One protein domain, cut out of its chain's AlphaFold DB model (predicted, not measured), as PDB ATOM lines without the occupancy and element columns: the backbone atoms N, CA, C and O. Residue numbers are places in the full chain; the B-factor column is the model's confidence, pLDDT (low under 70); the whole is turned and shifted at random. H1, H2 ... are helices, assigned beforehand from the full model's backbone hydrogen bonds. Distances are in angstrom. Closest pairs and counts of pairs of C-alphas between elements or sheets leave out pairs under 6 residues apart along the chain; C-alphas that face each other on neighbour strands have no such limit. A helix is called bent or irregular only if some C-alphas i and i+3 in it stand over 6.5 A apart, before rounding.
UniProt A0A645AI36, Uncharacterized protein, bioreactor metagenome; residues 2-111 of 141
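This is residues 2 to 111 of the 141 residues of an uncharacterized protein of bioreactor metagenome (UniProt A0A645AI36). One long helix, H6, runs through the middle of an elongated, loose model, with H1 packed on its later part and H2 on its first part, each at a steep tilt to it. The irregular helix H5 makes a side arm whose residues 67 to 72 stick out, and the small helices H3 and H4 lie near the same end as H5. The printed part has 110 residues with six named helices, H1 to H6 in chain order, and no named strand; its class is all helix. It is loose, with a radius of gyration of the C-alphas of 16.7 A and spans of 50 by 26 by 22 A.

H1, residues 2 to 12, is 15.4 A long and begins at C-alpha 2 (20.896, 0.517, -42.941). H2, residues 23 to 40, is 25.7 A long. H3 is residues 46 to 49 and H4 residues 55 to 58. H5, residues 62 to 75, is irregular: C-alphas 68 and 71 are 9.5 A apart. H6, residues 78 to 100, is 33.2 A long and ends at C-alpha 100 (20.797, -9.940, -50.576).

H1 touches residues 90 to 98 of H6, the closest C-alphas being those of Glu 2 and Leu 94, 5.2 A; the two run the same way at a steep tilt of 63 degrees. H2 touches residues 78 to 87 of H6, closest at C-alphas 33 and 79, 4.1 A; they run opposite ways at a steep tilt of 47 degrees. H5 and H6 are close but not clearly touching, closest at C-alphas 62 and 81, 6.9 A. H4 is close to but not clearly touching H3, closest at C-alphas 58 and 48, 6.6 A. H1 and H2 are apart. Every O i to N i+4 pair is within hydrogen-bond range in H1, H2 and H6, against 5 of 10 in H5; H3 and H4 are too short for such a pair.

The C-alphas farthest apart, those of Pro 14 and Gly 42, are 50.1 A from each other. The printed part has no cut and no long link. Mean pLDDT of the printed part is 90.6, and no printed residue is under 70.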
ATOM      1  N   GLU A   2      20.391   0.927 -41.633       90.62
ATOM      2  CA  GLU A   2      20.896   0.517 -42.941       90.62
ATOM      3  C   GLU A   2      19.753   0.179 -43.899       90.62
ATOM      4  O   GLU A   2      19.786   0.557 -45.065       90.62
ATOM      5  N   ASP A   3      18.698  -0.446 -43.376       93.19
ATOM      6  CA  ASP A   3      17.453  -0.704 -44.091       93.19
ATOM      7  C   ASP A   3      16.784   0.589 -44.585       93.19
ATOM      8  O   ASP A   3      16.306   0.634 -45.713       93.19
ATOM      9  N   GLN A   4      16.786   1.655 -43.779       93.94
ATOM     10  CA  GLN A   4      16.222   2.954 -44.158       93.94
ATOM     11  C   GLN A   4      17.054   3.626 -45.251       93.94
ATOM     12  O   GLN A   4      16.496   4.243 -46.152       93.94
ATOM     13  N   ILE A   5      18.381   3.471 -45.204       95.19
ATOM     14  CA  ILE A   5      19.278   3.979 -46.251       95.19
ATOM     15  C   ILE A   5      19.019   3.240 -47.562       95.19
ATOM     16  O   ILE A   5      18.835   3.888 -48.587       95.19
ATOM     17  N   PHE A   6      18.951   1.905 -47.527       95.75
ATOM     18  CA  PHE A   6      18.669   1.102 -48.717       95.75
ATOM     19  C   PHE A   6      17.300   1.452 -49.316       95.75
ATOM     20  O   PHE A   6      17.220   1.762 -50.498       95.75
ATOM     21  N   LYS A   7      16.246   1.530 -48.490       94.81
ATOM     22  CA  LYS A   7      14.906   1.971 -48.923       94.81
ATOM     23  C   LYS A   7      14.928   3.377 -49.520       94.81
ATOM     24  O   LYS A   7      14.278   3.607 -50.532       94.81
ATOM     25  N   GLY A   8      15.663   4.306 -48.909       95.19
ATOM     26  CA  GLY A   8      15.820   5.667 -49.415       95.19
ATOM     27  C   GLY A   8      16.455   5.690 -50.804       95.19
ATOM     28  O   GLY A   8      15.920   6.336 -51.702       95.19
ATOM     29  N   LEU A   9      17.537   4.930 -50.998       95.56
ATOM     30  CA  LEU A   9      18.187   4.764 -52.301       95.56
ATOM     31  C   LEU A   9      17.236   4.142 -53.333       95.56
ATOM     32  O   LEU A   9      17.081   4.703 -54.413       95.56
ATOM     33  N   SER A  10      16.534   3.056 -52.991       95.56
ATOM     34  CA  SER A  10      15.539   2.429 -53.874       95.56
ATOM     35  C   SER A  10      14.400   3.377 -54.247       95.56
ATOM     36  O   SER A  10      13.998   3.430 -55.404       95.56
ATOM     37  N   LEU A  11      13.895   4.174 -53.298       94.94
ATOM     38  CA  LEU A  11      12.827   5.152 -53.539       94.94
ATOM     39  C   LEU A  11      13.260   6.288 -54.469       94.94
ATOM     40  O   LEU A  11      12.436   6.794 -55.225       94.94
ATOM     41  N   GLY A  12      14.517   6.718 -54.399       93.38
ATOM     42  CA  GLY A  12      15.038   7.783 -55.253       93.38
ATOM     43  C   GLY A  12      15.688   7.291 -56.546       93.38
ATOM     44  O   GLY A  12      16.084   8.119 -57.366       93.38
ATOM     45  N   ALA A  13      15.812   5.978 -56.753       94.44
ATOM     46  CA  ALA A  13      16.419   5.411 -57.948       94.44
ATOM     47  C   ALA A  13      15.618   5.765 -59.223       94.44
ATOM     48  O   ALA A  13      14.380   5.745 -59.195       94.44
ATOM     49  N   PRO A  14      16.293   6.062 -60.352       92.62
ATOM     50  CA  PRO A  14      17.752   6.092 -60.550       92.62
ATOM     51  C   PRO A  14      18.401   7.470 -60.287       92.62
ATOM     52  O   PRO A  14      19.542   7.699 -60.673       92.62
ATOM     53  N   TYR A  15      17.680   8.418 -59.687       93.88
ATOM     54  CA  TYR A  15      18.072   9.831 -59.655       93.88
ATOM     55  C   TYR A  15      19.006  10.212 -58.504       93.88
ATOM     56  O   TYR A  15      19.656  11.253 -58.570       93.88
ATOM     57  N   ILE A  16      19.075   9.401 -57.445       94.06
ATOM     58  CA  ILE A  16      19.935   9.665 -56.288       94.06
ATOM     59  C   ILE A  16      20.943   8.538 -56.085       94.06
ATOM     60  O   ILE A  16      20.654   7.370 -56.323       94.06
ATOM     61  N   SER A  17      22.113   8.894 -55.563       89.81
ATOM     62  CA  SER A  17      23.178   7.950 -55.199       89.81
ATOM     63  C   SER A  17      23.679   8.139 -53.764       89.81
ATOM     64  O   SER A  17      24.618   7.467 -53.337       89.81
ATOM     65  N   MET A  18      23.068   9.056 -53.004       92.62
ATOM     66  CA  MET A  18      23.540   9.474 -51.684       92.62
ATOM     67  C   MET A  18      22.378   9.685 -50.712       92.62
ATOM     68  O   MET A  18      21.306  10.150 -51.096       92.62
ATOM     69  N   ILE A  19      22.623   9.386 -49.433       93.81
ATOM     70  CA  ILE A  19      21.704   9.637 -48.318       93.81
ATOM     71  C   ILE A  19      22.475  10.346 -47.207       93.81
ATOM     72  O   ILE A  19      23.513   9.865 -46.752       93.81
ATOM     73  N   ALA A  20      21.955  11.484 -46.749       93.81
ATOM     74  CA  ALA A  20      22.543  12.234 -45.649       93.81
ATOM     75  C   ALA A  20      22.159  11.624 -44.289       93.81
ATOM     76  O   ALA A  20      20.990  11.334 -44.027       93.81
ATOM     77  N   ILE A  21      23.139  11.479 -43.393       94.06
ATOM     78  CA  ILE A  21      22.936  10.974 -42.030       94.06
ATOM     79  C   ILE A  21      23.221  12.099 -41.031       94.06
ATOM     80  O   ILE A  21      24.370  12.448 -40.794       94.06
ATOM     81  N   GLY A  22      22.166  12.648 -40.425       93.56
ATOM     82  CA  GLY A  22      22.279  13.700 -39.407       93.56
ATOM     83  C   GLY A  22      22.299  13.143 -37.982       93.56
ATOM     84  O   GLY A  22      23.340  12.761 -37.450       93.56
ATOM     85  N   ARG A  23      21.116  13.071 -37.352       94.81
ATOM     86  CA  ARG A  23      20.949  12.759 -35.915       94.81
ATOM     87  C   ARG A  23      21.700  11.515 -35.441       94.81
ATOM     88  O   ARG A  23      22.281  11.535 -34.363       94.81
ATOM     89  N   ALA A  24      21.706  10.446 -36.231       93.69
ATOM     90  CA  ALA A  24      22.366   9.209 -35.835       93.69
ATOM     91  C   ALA A  24      23.900   9.332 -35.805       93.69
ATOM     92  O   ALA A  24      24.533   8.794 -34.900       93.69
ATOM     93  N   ALA A  25      24.490  10.097 -36.731       94.44
ATOM     94  CA  ALA A  25      25.918  10.405 -36.699       94.44
ATOM     95  C   ALA A  25      26.261  11.285 -35.486       94.44
ATOM     96  O   ALA A  25      27.229  11.015 -34.783       94.44
ATOM     97  N   MET A  26      25.421  12.277 -35.170       95.44
ATOM     98  CA  MET A  26      25.604  13.109 -33.974       95.44
ATOM     99  C   MET A  26      25.519  12.287 -32.679       95.44
ATOM    100  O   MET A  26      26.355  12.448 -31.792       95.44
ATOM    101  N   ALA A  27      24.564  11.358 -32.587       95.38
ATOM    102  CA  ALA A  27      24.445  10.454 -31.446       95.38
ATOM    103  C   ALA A  27      25.688   9.561 -31.292       95.38
ATOM    104  O   ALA A  27      26.194   9.405 -30.182       95.38
ATOM    105  N   ALA A  28      26.229   9.039 -32.399       94.31
ATOM    106  CA  ALA A  28      27.479   8.280 -32.390       94.31
ATOM    107  C   ALA A  28      28.672   9.129 -31.919       94.31
ATOM    108  O   ALA A  28      29.487   8.652 -31.129       94.31
ATOM    109  N   ALA A  29      28.743  10.401 -32.332       95.69
ATOM    110  CA  ALA A  29      29.776  11.332 -31.877       95.69
ATOM    111  C   ALA A  29      29.702  11.582 -30.366       95.69
ATOM    112  O   ALA A  29      30.715  11.529 -29.669       95.69
ATOM    113  N   MET A  30      28.497  11.833 -29.846       95.81
ATOM    114  CA  MET A  30      28.275  12.073 -28.418       95.81
ATOM    115  C   MET A  30      28.587  10.830 -27.584       95.81
ATOM    116  O   MET A  30      29.258  10.938 -26.558       95.81
ATOM    117  N   ALA A  31      28.159   9.651 -28.044       92.00
ATOM    118  CA  ALA A  31      28.468   8.384 -27.393       92.00
ATOM    119  C   ALA A  31      29.980   8.107 -27.383       92.00
ATOM    120  O   ALA A  31      30.526   7.770 -26.335       92.00
ATOM    121  N   GLY A  32      30.668   8.322 -28.512       92.19
ATOM    122  CA  GLY A  32      32.122   8.171 -28.615       92.19
ATOM    123  C   GLY A  32      32.885   9.122 -27.700       92.19
ATOM    124  O   GLY A  32      33.775   8.698 -26.963       92.19
ATOM    125  N   LYS A  33      32.485  10.399 -27.664       93.81
ATOM    126  CA  LYS A  33      33.055  11.385 -26.738       93.81
ATOM    127  C   LYS A  33      32.866  10.948 -25.285       93.81
ATOM    128  O   LYS A  33      33.827  10.947 -24.522       93.81
ATOM    129  N   ARG A  34      31.649  10.534 -24.913       92.12
ATOM    130  CA  ARG A  34      31.338  10.119 -23.543       92.12
ATOM    131  C   ARG A  34      32.118   8.874 -23.126       92.12
ATOM    132  O   ARG A  34      32.624   8.832 -22.009       92.12
ATOM    133  N   ALA A  35      32.242   7.890 -24.016       88.94
ATOM    134  CA  ALA A  35      33.055   6.703 -23.780       88.94
ATOM    135  C   ALA A  35      34.529   7.077 -23.554       88.94
ATOM    136  O   ALA A  35      35.119   6.642 -22.571       88.94
ATOM    137  N   GLY A  36      35.093   7.947 -24.398       89.25
ATOM    138  CA  GLY A  36      36.462   8.443 -24.232       89.25
ATOM    139  C   GLY A  36      36.696   9.158 -22.897       89.25
ATOM    140  O   GLY A  36      37.686   8.890 -22.224       89.25
ATOM    141  N   GLU A  37      35.765  10.015 -22.470       91.31
ATOM    142  CA  GLU A  37      35.834  10.693 -21.166       91.31
ATOM    143  C   GLU A  37      35.797   9.720 -19.980       91.31
ATOM    144  O   GLU A  37      36.481   9.940 -18.983       91.31
ATOM    145  N   LEU A  38      34.976   8.670 -20.061       89.75
ATOM    146  CA  LEU A  38      34.856   7.652 -19.016       89.75
ATOM    147  C   LEU A  38      36.119   6.791 -18.915       89.75
ATOM    148  O   LEU A  38      36.618   6.563 -17.816       89.75
ATOM    149  N   ILE A  39      36.687   6.403 -20.060       87.19
ATOM    150  CA  ILE A  39      37.960   5.675 -20.132       87.19
ATOM    151  C   ILE A  39      39.093   6.517 -19.537       87.19
ATOM    152  O   ILE A  39      39.854   6.019 -18.714       87.19
ATOM    153  N   ALA A  40      39.165   7.808 -19.877       86.88
ATOM    154  CA  ALA A  40      40.167   8.718 -19.317       86.88
ATOM    155  C   ALA A  40      40.046   8.886 -17.790       86.88
ATOM    156  O   ALA A  40      41.039   9.143 -17.116       86.88
ATOM    157  N   LYS A  41      38.837   8.724 -17.236       89.12
ATOM    158  CA  LYS A  41      38.567   8.758 -15.790       89.12
ATOM    159  C   LYS A  41      38.772   7.407 -15.094       89.12
ATOM    160  O   LYS A  41      38.647   7.348 -13.876       89.12
ATOM    161  N   GLY A  42      39.054   6.336 -15.841       83.44
ATOM    162  CA  GLY A  42      39.145   4.972 -15.313       83.44
ATOM    163  C   GLY A  42      37.798   4.355 -14.907       83.44
ATOM    164  O   GLY A  42      37.779   3.262 -14.350       83.44
ATOM    165  N   ASP A  43      36.678   5.023 -15.199       85.88
ATOM    166  CA  ASP A  43      35.320   4.587 -14.851       85.88
ATOM    167  C   ASP A  43      34.633   3.983 -16.081       85.88
ATOM    168  O   ASP A  43      33.714   4.552 -16.675       85.88
ATOM    169  N   ILE A  44      35.169   2.853 -16.546       83.75
ATOM    170  CA  ILE A  44      34.688   2.187 -17.759       83.75
ATOM    171  C   ILE A  44      33.389   1.439 -17.431       83.75
ATOM    172  O   ILE A  44      33.397   0.563 -16.561       83.75
ATOM    173  N   PRO A  45      32.278   1.706 -18.145       81.44
ATOM    174  CA  PRO A  45      31.048   0.942 -17.987       81.44
ATOM    175  C   PRO A  45      31.307  -0.559 -18.139       81.44
ATOM    176  O   PRO A  45      32.001  -0.976 -19.069       81.44
ATOM    177  N   LYS A  46      30.699  -1.384 -17.278       81.75
ATOM    178  CA  LYS A  46      30.871  -2.852 -17.295       81.75
ATOM    179  C   LYS A  46      30.624  -3.469 -18.680       81.75
ATOM    180  O   LYS A  46      31.315  -4.403 -19.076       81.75
ATOM    181  N   ASP A  47      29.691  -2.900 -19.444       80.69
ATOM    182  CA  ASP A  47      29.366  -3.335 -20.808       80.69
ATOM    183  C   ASP A  47      30.482  -3.086 -21.830       80.69
ATOM    184  O   ASP A  47      30.543  -3.778 -22.846       80.69
ATOM    185  N   LEU A  48      31.348  -2.102 -21.590       79.06
ATOM    186  CA  LEU A  48      32.507  -1.807 -22.435       79.06
ATOM    187  C   LEU A  48      33.760  -2.531 -21.943       79.06
ATOM    188  O   LEU A  48      34.596  -2.921 -22.751       79.06
ATOM    189  N   GLN A  49      33.845  -2.785 -20.638       80.69
ATOM    190  CA  GLN A  49      34.990  -3.426 -19.996       80.69
ATOM    191  C   GLN A  49      35.260  -4.846 -20.524       80.69
ATOM    192  O   GLN A  49      36.408  -5.277 -20.585       80.69
ATOM    193  N   LYS A  50      34.222  -5.554 -20.998       83.62
ATOM    194  CA  LYS A  50      34.374  -6.856 -21.680       83.62
ATOM    195  C   LYS A  50      35.172  -6.794 -22.988       83.62
ATOM    196  O   LYS A  50      35.659  -7.827 -23.436       83.62
ATOM    197  N   TYR A  51      35.272  -5.623 -23.615       80.62
ATOM    198  CA  TYR A  51      36.020  -5.432 -24.859       80.62
ATOM    199  C   TYR A  51      37.442  -4.920 -24.614       80.62
ATOM    200  O   TYR A  51      38.278  -5.026 -25.504       80.62
ATOM    201  N   GLY A  52      37.729  -4.414 -23.413       82.69
ATOM    202  CA  GLY A  52      39.054  -3.974 -22.990       82.69
ATOM    203  C   GLY A  52      39.008  -2.692 -22.166       82.69
ATOM    204  O   GLY A  52      37.940  -2.202 -21.798       82.69
ATOM    205  N   ASN A  53      40.194  -2.158 -21.877       80.19
ATOM    206  CA  ASN A  53      40.359  -0.995 -20.999       80.19
ATOM    207  C   ASN A  53      40.835   0.263 -21.737       80.19
ATOM    208  O   ASN A  53      40.827   1.347 -21.161       80.19
ATOM    209  N   SER A  54      41.254   0.142 -22.999       81.50
ATOM    210  CA  SER A  54      41.688   1.276 -23.815       81.50
ATOM    211  C   SER A  54      40.691   1.597 -24.926       81.50
ATOM    212  O   SER A  54      39.894   0.757 -25.352       81.50
ATOM    213  N   LEU A  55      40.769   2.822 -25.451       79.38
ATOM    214  CA  LEU A  55      39.947   3.252 -26.581       79.38
ATOM    215  C   LEU A  55      40.171   2.365 -27.819       79.38
ATOM    216  O   LEU A  55      39.215   2.053 -28.521       79.38
ATOM    217  N   SER A  56      41.409   1.920 -28.054       80.25
ATOM    218  CA  SER A  56      41.763   1.019 -29.159       80.25
ATOM    219  C   SER A  56      41.249  -0.410 -28.989       80.25
ATOM    220  O   SER A  56      41.073  -1.105 -29.990       80.25
ATOM    221  N   ASP A  57      41.012  -0.852 -27.753       80.50
ATOM    222  CA  ASP A  57      40.431  -2.174 -27.495       80.50
ATOM    223  C   ASP A  57      38.913  -2.139 -27.695       80.50
ATOM    224  O   ASP A  57      38.334  -3.022 -28.325       80.50
ATOM    225  N   ILE A  58      38.275  -1.069 -27.212       82.06
ATOM    226  CA  ILE A  58      36.824  -0.883 -27.299       82.06
ATOM    227  C   ILE A  58      36.390  -0.558 -28.738       82.06
ATOM    228  O   ILE A  58      35.385  -1.087 -29.215       82.06
ATOM    229  N   TYR A  59      37.142   0.282 -29.454       82.69
ATOM    230  CA  TYR A  59      36.863   0.646 -30.844       82.69
ATOM    231  C   TYR A  59      37.806  -0.075 -31.806       82.69
ATOM    232  O   TYR A  59      38.913   0.382 -32.092       82.69
ATOM    233  N   ARG A  60      37.320  -1.174 -32.395       80.31
ATOM    234  CA  ARG A  60      38.062  -1.962 -33.395       80.31
ATOM    235  C   ARG A  60      38.558  -1.121 -34.580       80.31
ATOM    236  O   ARG A  60      39.645  -1.373 -35.100       80.31
ATOM    237  N   ASP A  61      37.777  -0.124 -34.985       84.88
ATOM    238  CA  ASP A  61      38.046   0.707 -36.163       84.88
ATOM    239  C   ASP A  61      39.202   1.704 -35.971       84.88
ATOM    240  O   ASP A  61      39.679   2.283 -36.944       84.88
ATOM    241  N   VAL A  62      39.731   1.854 -34.751       85.56
ATOM    242  CA  VAL A  62      40.957   2.634 -34.504       85.56
ATOM    243  C   VAL A  62      42.148   2.055 -35.268       85.56
ATOM    244  O   VAL A  62      43.023   2.801 -35.694       85.56
ATOM    245  N   ARG A  63      42.172   0.737 -35.513       85.75
ATOM    246  CA  ARG A  63      43.222   0.100 -36.326       85.75
ATOM    247  C   ARG A  63      43.198   0.603 -37.769       85.75
ATOM    248  O   ARG A  63      44.230   1.016 -38.269       85.75
ATOM    249  N   LEU A  64      42.011   0.685 -38.372       88.25
ATOM    250  CA  LEU A  64      41.826   1.249 -39.716       88.25
ATOM    251  C   LEU A  64      42.251   2.722 -39.781       88.25
ATOM    252  O   LEU A  64      42.835   3.160 -40.771       88.25
ATOM    253  N   LEU A  65      41.978   3.488 -38.720       88.88
ATOM    254  CA  LEU A  65      42.436   4.873 -38.622       88.88
ATOM    255  C   LEU A  65      43.962   4.958 -38.520       88.88
ATOM    256  O   LEU A  65      44.547   5.774 -39.221       88.88
ATOM    257  N   ARG A  66      44.613   4.101 -37.725       89.25
ATOM    258  CA  ARG A  66      46.083   4.017 -37.651       89.25
ATOM    259  C   ARG A  66      46.714   3.575 -38.968       89.25
ATOM    260  O   ARG A  66      47.739   4.125 -39.344       89.25
ATOM    261  N   ASP A  67      46.086   2.660 -39.699       89.69
ATOM    262  CA  ASP A  67      46.571   2.244 -41.020       89.69
ATOM    263  C   ASP A  67      46.502   3.397 -42.038       89.69
ATOM    264  O   ASP A  67      47.348   3.503 -42.921       89.69
ATOM    265  N   THR A  68      45.507   4.281 -41.903       89.94
ATOM    266  CA  THR A  68      45.286   5.404 -42.831       89.94
ATOM    267  C   THR A  68      46.083   6.657 -42.451       89.94
ATOM    268  O   THR A  68      46.608   7.338 -43.328       89.94
ATOM    269  N   TYR A  69      46.160   6.979 -41.157       88.62
ATOM    270  CA  TYR A  69      46.721   8.231 -40.631       88.62
ATOM    271  C   TYR A  69      48.021   8.038 -39.831       88.62
ATOM    272  O   TYR A  69      48.614   9.009 -39.371       88.62
ATOM    273  N   GLY A  70      48.491   6.804 -39.637       89.12
ATOM    274  CA  GLY A  70      49.706   6.519 -38.874       89.12
ATOM    275  C   GLY A  70      49.618   7.007 -37.426       89.12
ATOM    276  O   GLY A  70      48.618   6.788 -36.738       89.12
ATOM    277  N   PHE A  71      50.672   7.689 -36.970       84.44
ATOM    278  CA  PHE A  71      50.758   8.263 -35.622       84.44
ATOM    279  C   PHE A  71      49.715   9.360 -35.360       84.44
ATOM    280  O   PHE A  71      49.310   9.550 -34.214       84.44
ATOM    281  N   ASP A  72      49.215  10.037 -36.398       87.00
ATOM    282  CA  ASP A  72      48.210  11.093 -36.230       87.00
ATOM    283  C   ASP A  72      46.850  10.541 -35.780       87.00
ATOM    284  O   ASP A  72      46.040  11.270 -35.205       87.00
ATOM    285  N   ALA A  73      46.605   9.241 -35.976       83.62
ATOM    286  CA  ALA A  73      45.381   8.584 -35.531       83.62
ATOM    287  C   ALA A  73      45.183   8.647 -34.008       83.62
ATOM    288  O   ALA A  73      44.043   8.671 -33.544       83.62
ATOM    289  N   ASP A  74      46.272   8.712 -33.236       80.75
ATOM    290  CA  ASP A  74      46.213   8.789 -31.774       80.75
ATOM    291  C   ASP A  74      45.743  10.170 -31.276       80.75
ATOM    292  O   ASP A  74      45.243  10.284 -30.157       80.75
ATOM    293  N   ASN A  75      45.817  11.206 -32.121       87.56
ATOM    294  CA  ASN A  75      45.324  12.555 -31.820       87.56
ATOM    295  C   ASN A  75      43.845  12.762 -32.198       87.56
ATOM    296  O   ASN A  75      43.273  13.825 -31.936       87.56
ATOM    297  N   ILE A  76      43.197  11.774 -32.822       90.69
ATOM    298  CA  ILE A  76      41.797  11.883 -33.238       90.69
ATOM    299  C   ILE A  76      40.884  11.816 -32.010       90.69
ATOM    300  O   ILE A  76      40.972  10.918 -31.174       90.69
ATOM    301  N   SER A  77      39.931  12.750 -31.927       92.50
ATOM    302  CA  SER A  77      38.976  12.763 -30.818       92.50
ATOM    303  C   SER A  77      38.145  11.462 -30.745       92.50
ATOM    304  O   SER A  77      37.670  10.974 -31.777       92.50
ATOM    305  N   PRO A  78      37.846  10.942 -29.538       91.31
ATOM    306  CA  PRO A  78      36.987   9.765 -29.361       91.31
ATOM    307  C   PRO A  78      35.603   9.896 -30.013       91.31
ATOM    308  O   PRO A  78      35.031   8.915 -30.485       91.31
ATOM    309  N   GLY A  79      35.066  11.119 -30.086       93.19
ATOM    310  CA  GLY A  79      33.814  11.390 -30.793       93.19
ATOM    311  C   GLY A  79      33.924  11.145 -32.298       93.19
ATOM    312  O   GLY A  79      33.056  10.489 -32.871       93.19
ATOM    313  N   ALA A  80      35.006  11.599 -32.935       93.12
ATOM    314  CA  ALA A  80      35.249  11.350 -34.356       93.12
ATOM    315  C   ALA A  80      35.461   9.856 -34.648       93.12
ATOM    316  O   ALA A  80      34.888   9.335 -35.605       93.12
ATOM    317  N   ILE A  81      36.186   9.145 -33.778       92.56
ATOM    318  CA  ILE A  81      36.337   7.681 -33.850       92.56
ATOM    319  C   ILE A  81      34.965   6.995 -33.764       92.56
ATOM    320  O   ILE A  81      34.675   6.084 -34.544       92.56
ATOM    321  N   GLY A  82      34.089   7.463 -32.870       92.94
ATOM    322  CA  GLY A  82      32.719   6.969 -32.741       92.94
ATOM    323  C   GLY A  82      31.899   7.126 -34.024       92.94
ATOM    324  O   GLY A  82      31.241   6.177 -34.451       92.94
ATOM    325  N   VAL A  83      31.977   8.288 -34.683       94.94
ATOM    326  CA  VAL A  83      31.304   8.529 -35.974       94.94
ATOM    327  C   VAL A  83      31.872   7.641 -37.074       94.94
ATOM    328  O   VAL A  83      31.105   7.027 -37.813       94.94
ATOM    329  N   PHE A  84      33.197   7.541 -37.174       93.94
ATOM    330  CA  PHE A  84      33.856   6.703 -38.174       93.94
ATOM    331  C   PHE A  84      33.429   5.237 -38.045       93.94
ATOM    332  O   PHE A  84      32.957   4.633 -39.008       93.94
ATOM    333  N   SER A  85      33.492   4.705 -36.823       92.56
ATOM    334  CA  SER A  85      33.082   3.330 -36.521       92.56
ATOM    335  C   SER A  85      31.610   3.094 -36.868       92.56
ATOM    336  O   SER A  85      31.223   2.085 -37.461       92.56
ATOM    337  N   TYR A  86      30.766   4.076 -36.552       93.88
ATOM    338  CA  TYR A  86      29.351   4.040 -36.872       93.88
ATOM    339  C   TYR A  86      29.085   3.995 -38.385       93.88
ATOM    340  O   TYR A  86      28.298   3.160 -38.838       93.88
ATOM    341  N   ILE A  87      29.754   4.845 -39.168       93.75
ATOM    342  CA  ILE A  87      29.622   4.873 -40.630       93.75
ATOM    343  C   ILE A  87      30.134   3.564 -41.243       93.75
ATOM    344  O   ILE A  87      29.465   3.013 -42.116       93.75
ATOM    345  N   ASN A  88      31.248   3.008 -40.755       93.56
ATOM    346  CA  ASN A  88      31.761   1.715 -41.224       93.56
ATOM    347  C   ASN A  88      30.763   0.576 -40.994       93.56
ATOM    348  O   ASN A  88      30.493  -0.217 -41.906       93.56
ATOM    349  N   ARG A  89      30.158   0.518 -39.803       93.19
ATOM    350  CA  ARG A  89      29.099  -0.447 -39.478       93.19
ATOM    351  C   ARG A  89      27.897  -0.295 -40.415       93.19
ATOM    352  O   ARG A  89      27.418  -1.287 -40.963       93.19
ATOM    353  N   VAL A  90      27.441   0.939 -40.633       94.69
ATOM    354  CA  VAL A  90      26.313   1.247 -41.528       94.69
ATOM    355  C   VAL A  90      26.622   0.857 -42.974       94.69
ATOM    356  O   VAL A  90      25.810   0.199 -43.619       94.69
ATOM    357  N   SER A  91      27.811   1.204 -43.472       93.75
ATOM    358  CA  SER A  91      28.287   0.833 -44.808       93.75
ATOM    359  C   SER A  91      28.305  -0.688 -44.988       93.75
ATOM    360  O   SER A  91      27.868  -1.198 -46.016       93.75
ATOM    361  N   THR A  92      28.756  -1.427 -43.974       94.75
ATOM    362  CA  THR A  92      28.779  -2.895 -44.008       94.75
ATOM    363  C   THR A  92      27.368  -3.476 -44.100       94.75
ATOM    364  O   THR A  92      27.110  -4.314 -44.964       94.75
ATOM    365  N   GLY A  93      26.425  -3.001 -43.279       95.12
ATOM    366  CA  GLY A  93      25.040  -3.475 -43.344       95.12
ATOM    367  C   GLY A  93      24.307  -3.053 -44.625       95.12
ATOM    368  O   GLY A  93      23.491  -3.815 -45.136       95.12
ATOM    369  N   LEU A  94      24.642  -1.896 -45.211       95.19
ATOM    370  CA  LEU A  94      24.139  -1.513 -46.533       95.19
ATOM    371  C   LEU A  94      24.616  -2.497 -47.608       95.19
ATOM    372  O   LEU A  94      23.797  -3.000 -48.373       95.19
ATOM    373  N   ARG A  95      25.915  -2.828 -47.634       95.75
ATOM    374  CA  ARG A  95      26.467  -3.826 -48.572       95.75
ATOM    375  C   ARG A  95      25.814  -5.193 -48.396       95.75
ATOM    376  O   ARG A  95      25.553  -5.860 -49.390       95.75
ATOM    377  N   GLN A  96      25.511  -5.593 -47.161       96.19
ATOM    378  CA  GLN A  96      24.764  -6.823 -46.895       96.19
ATOM    379  C   GLN A  96      23.373  -6.782 -47.544       96.19
ATOM    380  O   GLN A  96      22.994  -7.732 -48.222       96.19
ATOM    381  N   MET A  97      22.631  -5.681 -47.397       94.94
ATOM    382  CA  MET A  97      21.306  -5.532 -48.011       94.94
ATOM    383  C   MET A  97      21.369  -5.522 -49.544       94.94
ATOM    384  O   MET A  97      20.554  -6.159 -50.211       94.94
ATOM    385  N   MET A  98      22.370  -4.843 -50.105       95.38
ATOM    386  CA  MET A  98      22.633  -4.841 -51.543       95.38
ATOM    387  C   MET A  98      22.944  -6.257 -52.050       95.38
ATOM    388  O   MET A  98      22.346  -6.706 -53.026       95.38
ATOM    389  N   ALA A  99      23.803  -7.004 -51.349       96.12
ATOM    390  CA  ALA A  99      24.151  -8.378 -51.703       96.12
ATOM    391  C   ALA A  99      22.943  -9.329 -51.647       96.12
ATOM    392  O   ALA A  99      22.795 -10.169 -52.534       96.12
ATOM    393  N   LEU A 100      22.046  -9.168 -50.663       95.19
ATOM    394  CA  LEU A 100      20.797  -9.940 -50.576       95.19
ATOM    395  C   LEU A 100      19.886  -9.722 -51.796       95.19
ATOM    396  O   LEU A 100      19.239 -10.663 -52.246       95.19
ATOM    397  N   ASN A 101      19.901  -8.519 -52.376       94.44
ATOM    398  CA  ASN A 101      19.180  -8.178 -53.609       94.44
ATOM    399  C   ASN A 101      20.032  -8.367 -54.880       94.44
ATOM    400  O   ASN A 101      19.640  -7.954 -55.968       94.44
ATOM    401  N   ARG A 102      21.212  -8.999 -54.762       96.31
ATOM    402  CA  ARG A 102      22.169  -9.229 -55.862       96.31
ATOM    403  C   ARG A 102      22.595  -7.940 -56.580       96.31
ATOM    404  O   ARG A 102      22.896  -7.951 -57.773       96.31
ATOM    405  N   LYS A 103      22.645  -6.826 -55.850       94.94
ATOM    406  CA  LYS A 103      23.138  -5.534 -56.330       94.94
ATOM    407  C   LYS A 103      24.572  -5.346 -55.846       94.94
ATOM    408  O   LYS A 103      24.826  -5.313 -54.648       94.94
ATOM    409  N   PHE A 104      25.519  -5.216 -56.769       94.81
ATOM    410  CA  PHE A 104      26.944  -5.054 -56.432       94.81
ATOM    411  C   PHE A 104      27.473  -3.637 -56.679       94.81
ATOM    412  O   PHE A 104      28.626  -3.348 -56.378       94.81
ATOM    413  N   ALA A 105      26.624  -2.747 -57.188       93.56
ATOM    414  CA  ALA A 105      26.923  -1.337 -57.377       93.56
ATOM    415  C   ALA A 105      25.668  -0.496 -57.099       93.56
ATOM    416  O   ALA A 105      24.544  -0.990 -57.216       93.56
ATOM    417  N   LEU A 106      25.864   0.756 -56.670       91.50
ATOM    418  CA  LEU A 106      24.770   1.645 -56.254       91.50
ATOM    419  C   LEU A 106      23.823   1.988 -57.412       91.50
ATOM    420  O   LEU A 106      22.624   2.101 -57.193       91.50
ATOM    421  N   ASP A 107      24.337   2.080 -58.639       92.38
ATOM    422  CA  ASP A 107      23.560   2.317 -59.865       92.38
ATOM    423  C   ASP A 107      22.667   1.130 -60.261       92.38
ATOM    424  O   ASP A 107      21.845   1.248 -61.166       92.38
ATOM    425  N   LYS A 108      22.837  -0.031 -59.614       94.94
ATOM    426  CA  LYS A 108      21.991  -1.212 -59.828       94.94
ATOM    427  C   LYS A 108      20.794  -1.264 -58.892       94.94
ATOM    428  O   LYS A 108      19.930  -2.106 -59.123       94.94
ATOM    429  N   ILE A 109      20.759  -0.421 -57.860       95.38
ATOM    430  CA  ILE A 109      19.606  -0.312 -56.968       95.38
ATOM    431  C   ILE A 109      18.448   0.298 -57.755       95.38
ATOM    432  O   ILE A 109      18.611   1.305 -58.443       95.38
ATOM    433  N   ASP A 110      17.278  -0.311 -57.642       94.75
ATOM    434  CA  ASP A 110      16.073   0.101 -58.338       94.75
ATOM    435  C   ASP A 110      14.859   0.145 -57.394       94.75
ATOM    436  O   ASP A 110      14.908  -0.244 -56.225       94.75
ATOM    437  N   ARG A 111      13.740   0.666 -57.909       94.50
ATOM    438  CA  ARG A 111      12.481   0.768 -57.153       94.50
ATOM    439  C   ARG A 111      11.813  -0.587 -56.902       94.50
ATOM    440  O   ARG A 111      10.914  -0.659 -56.071       94.50
TER     441      ARG A 111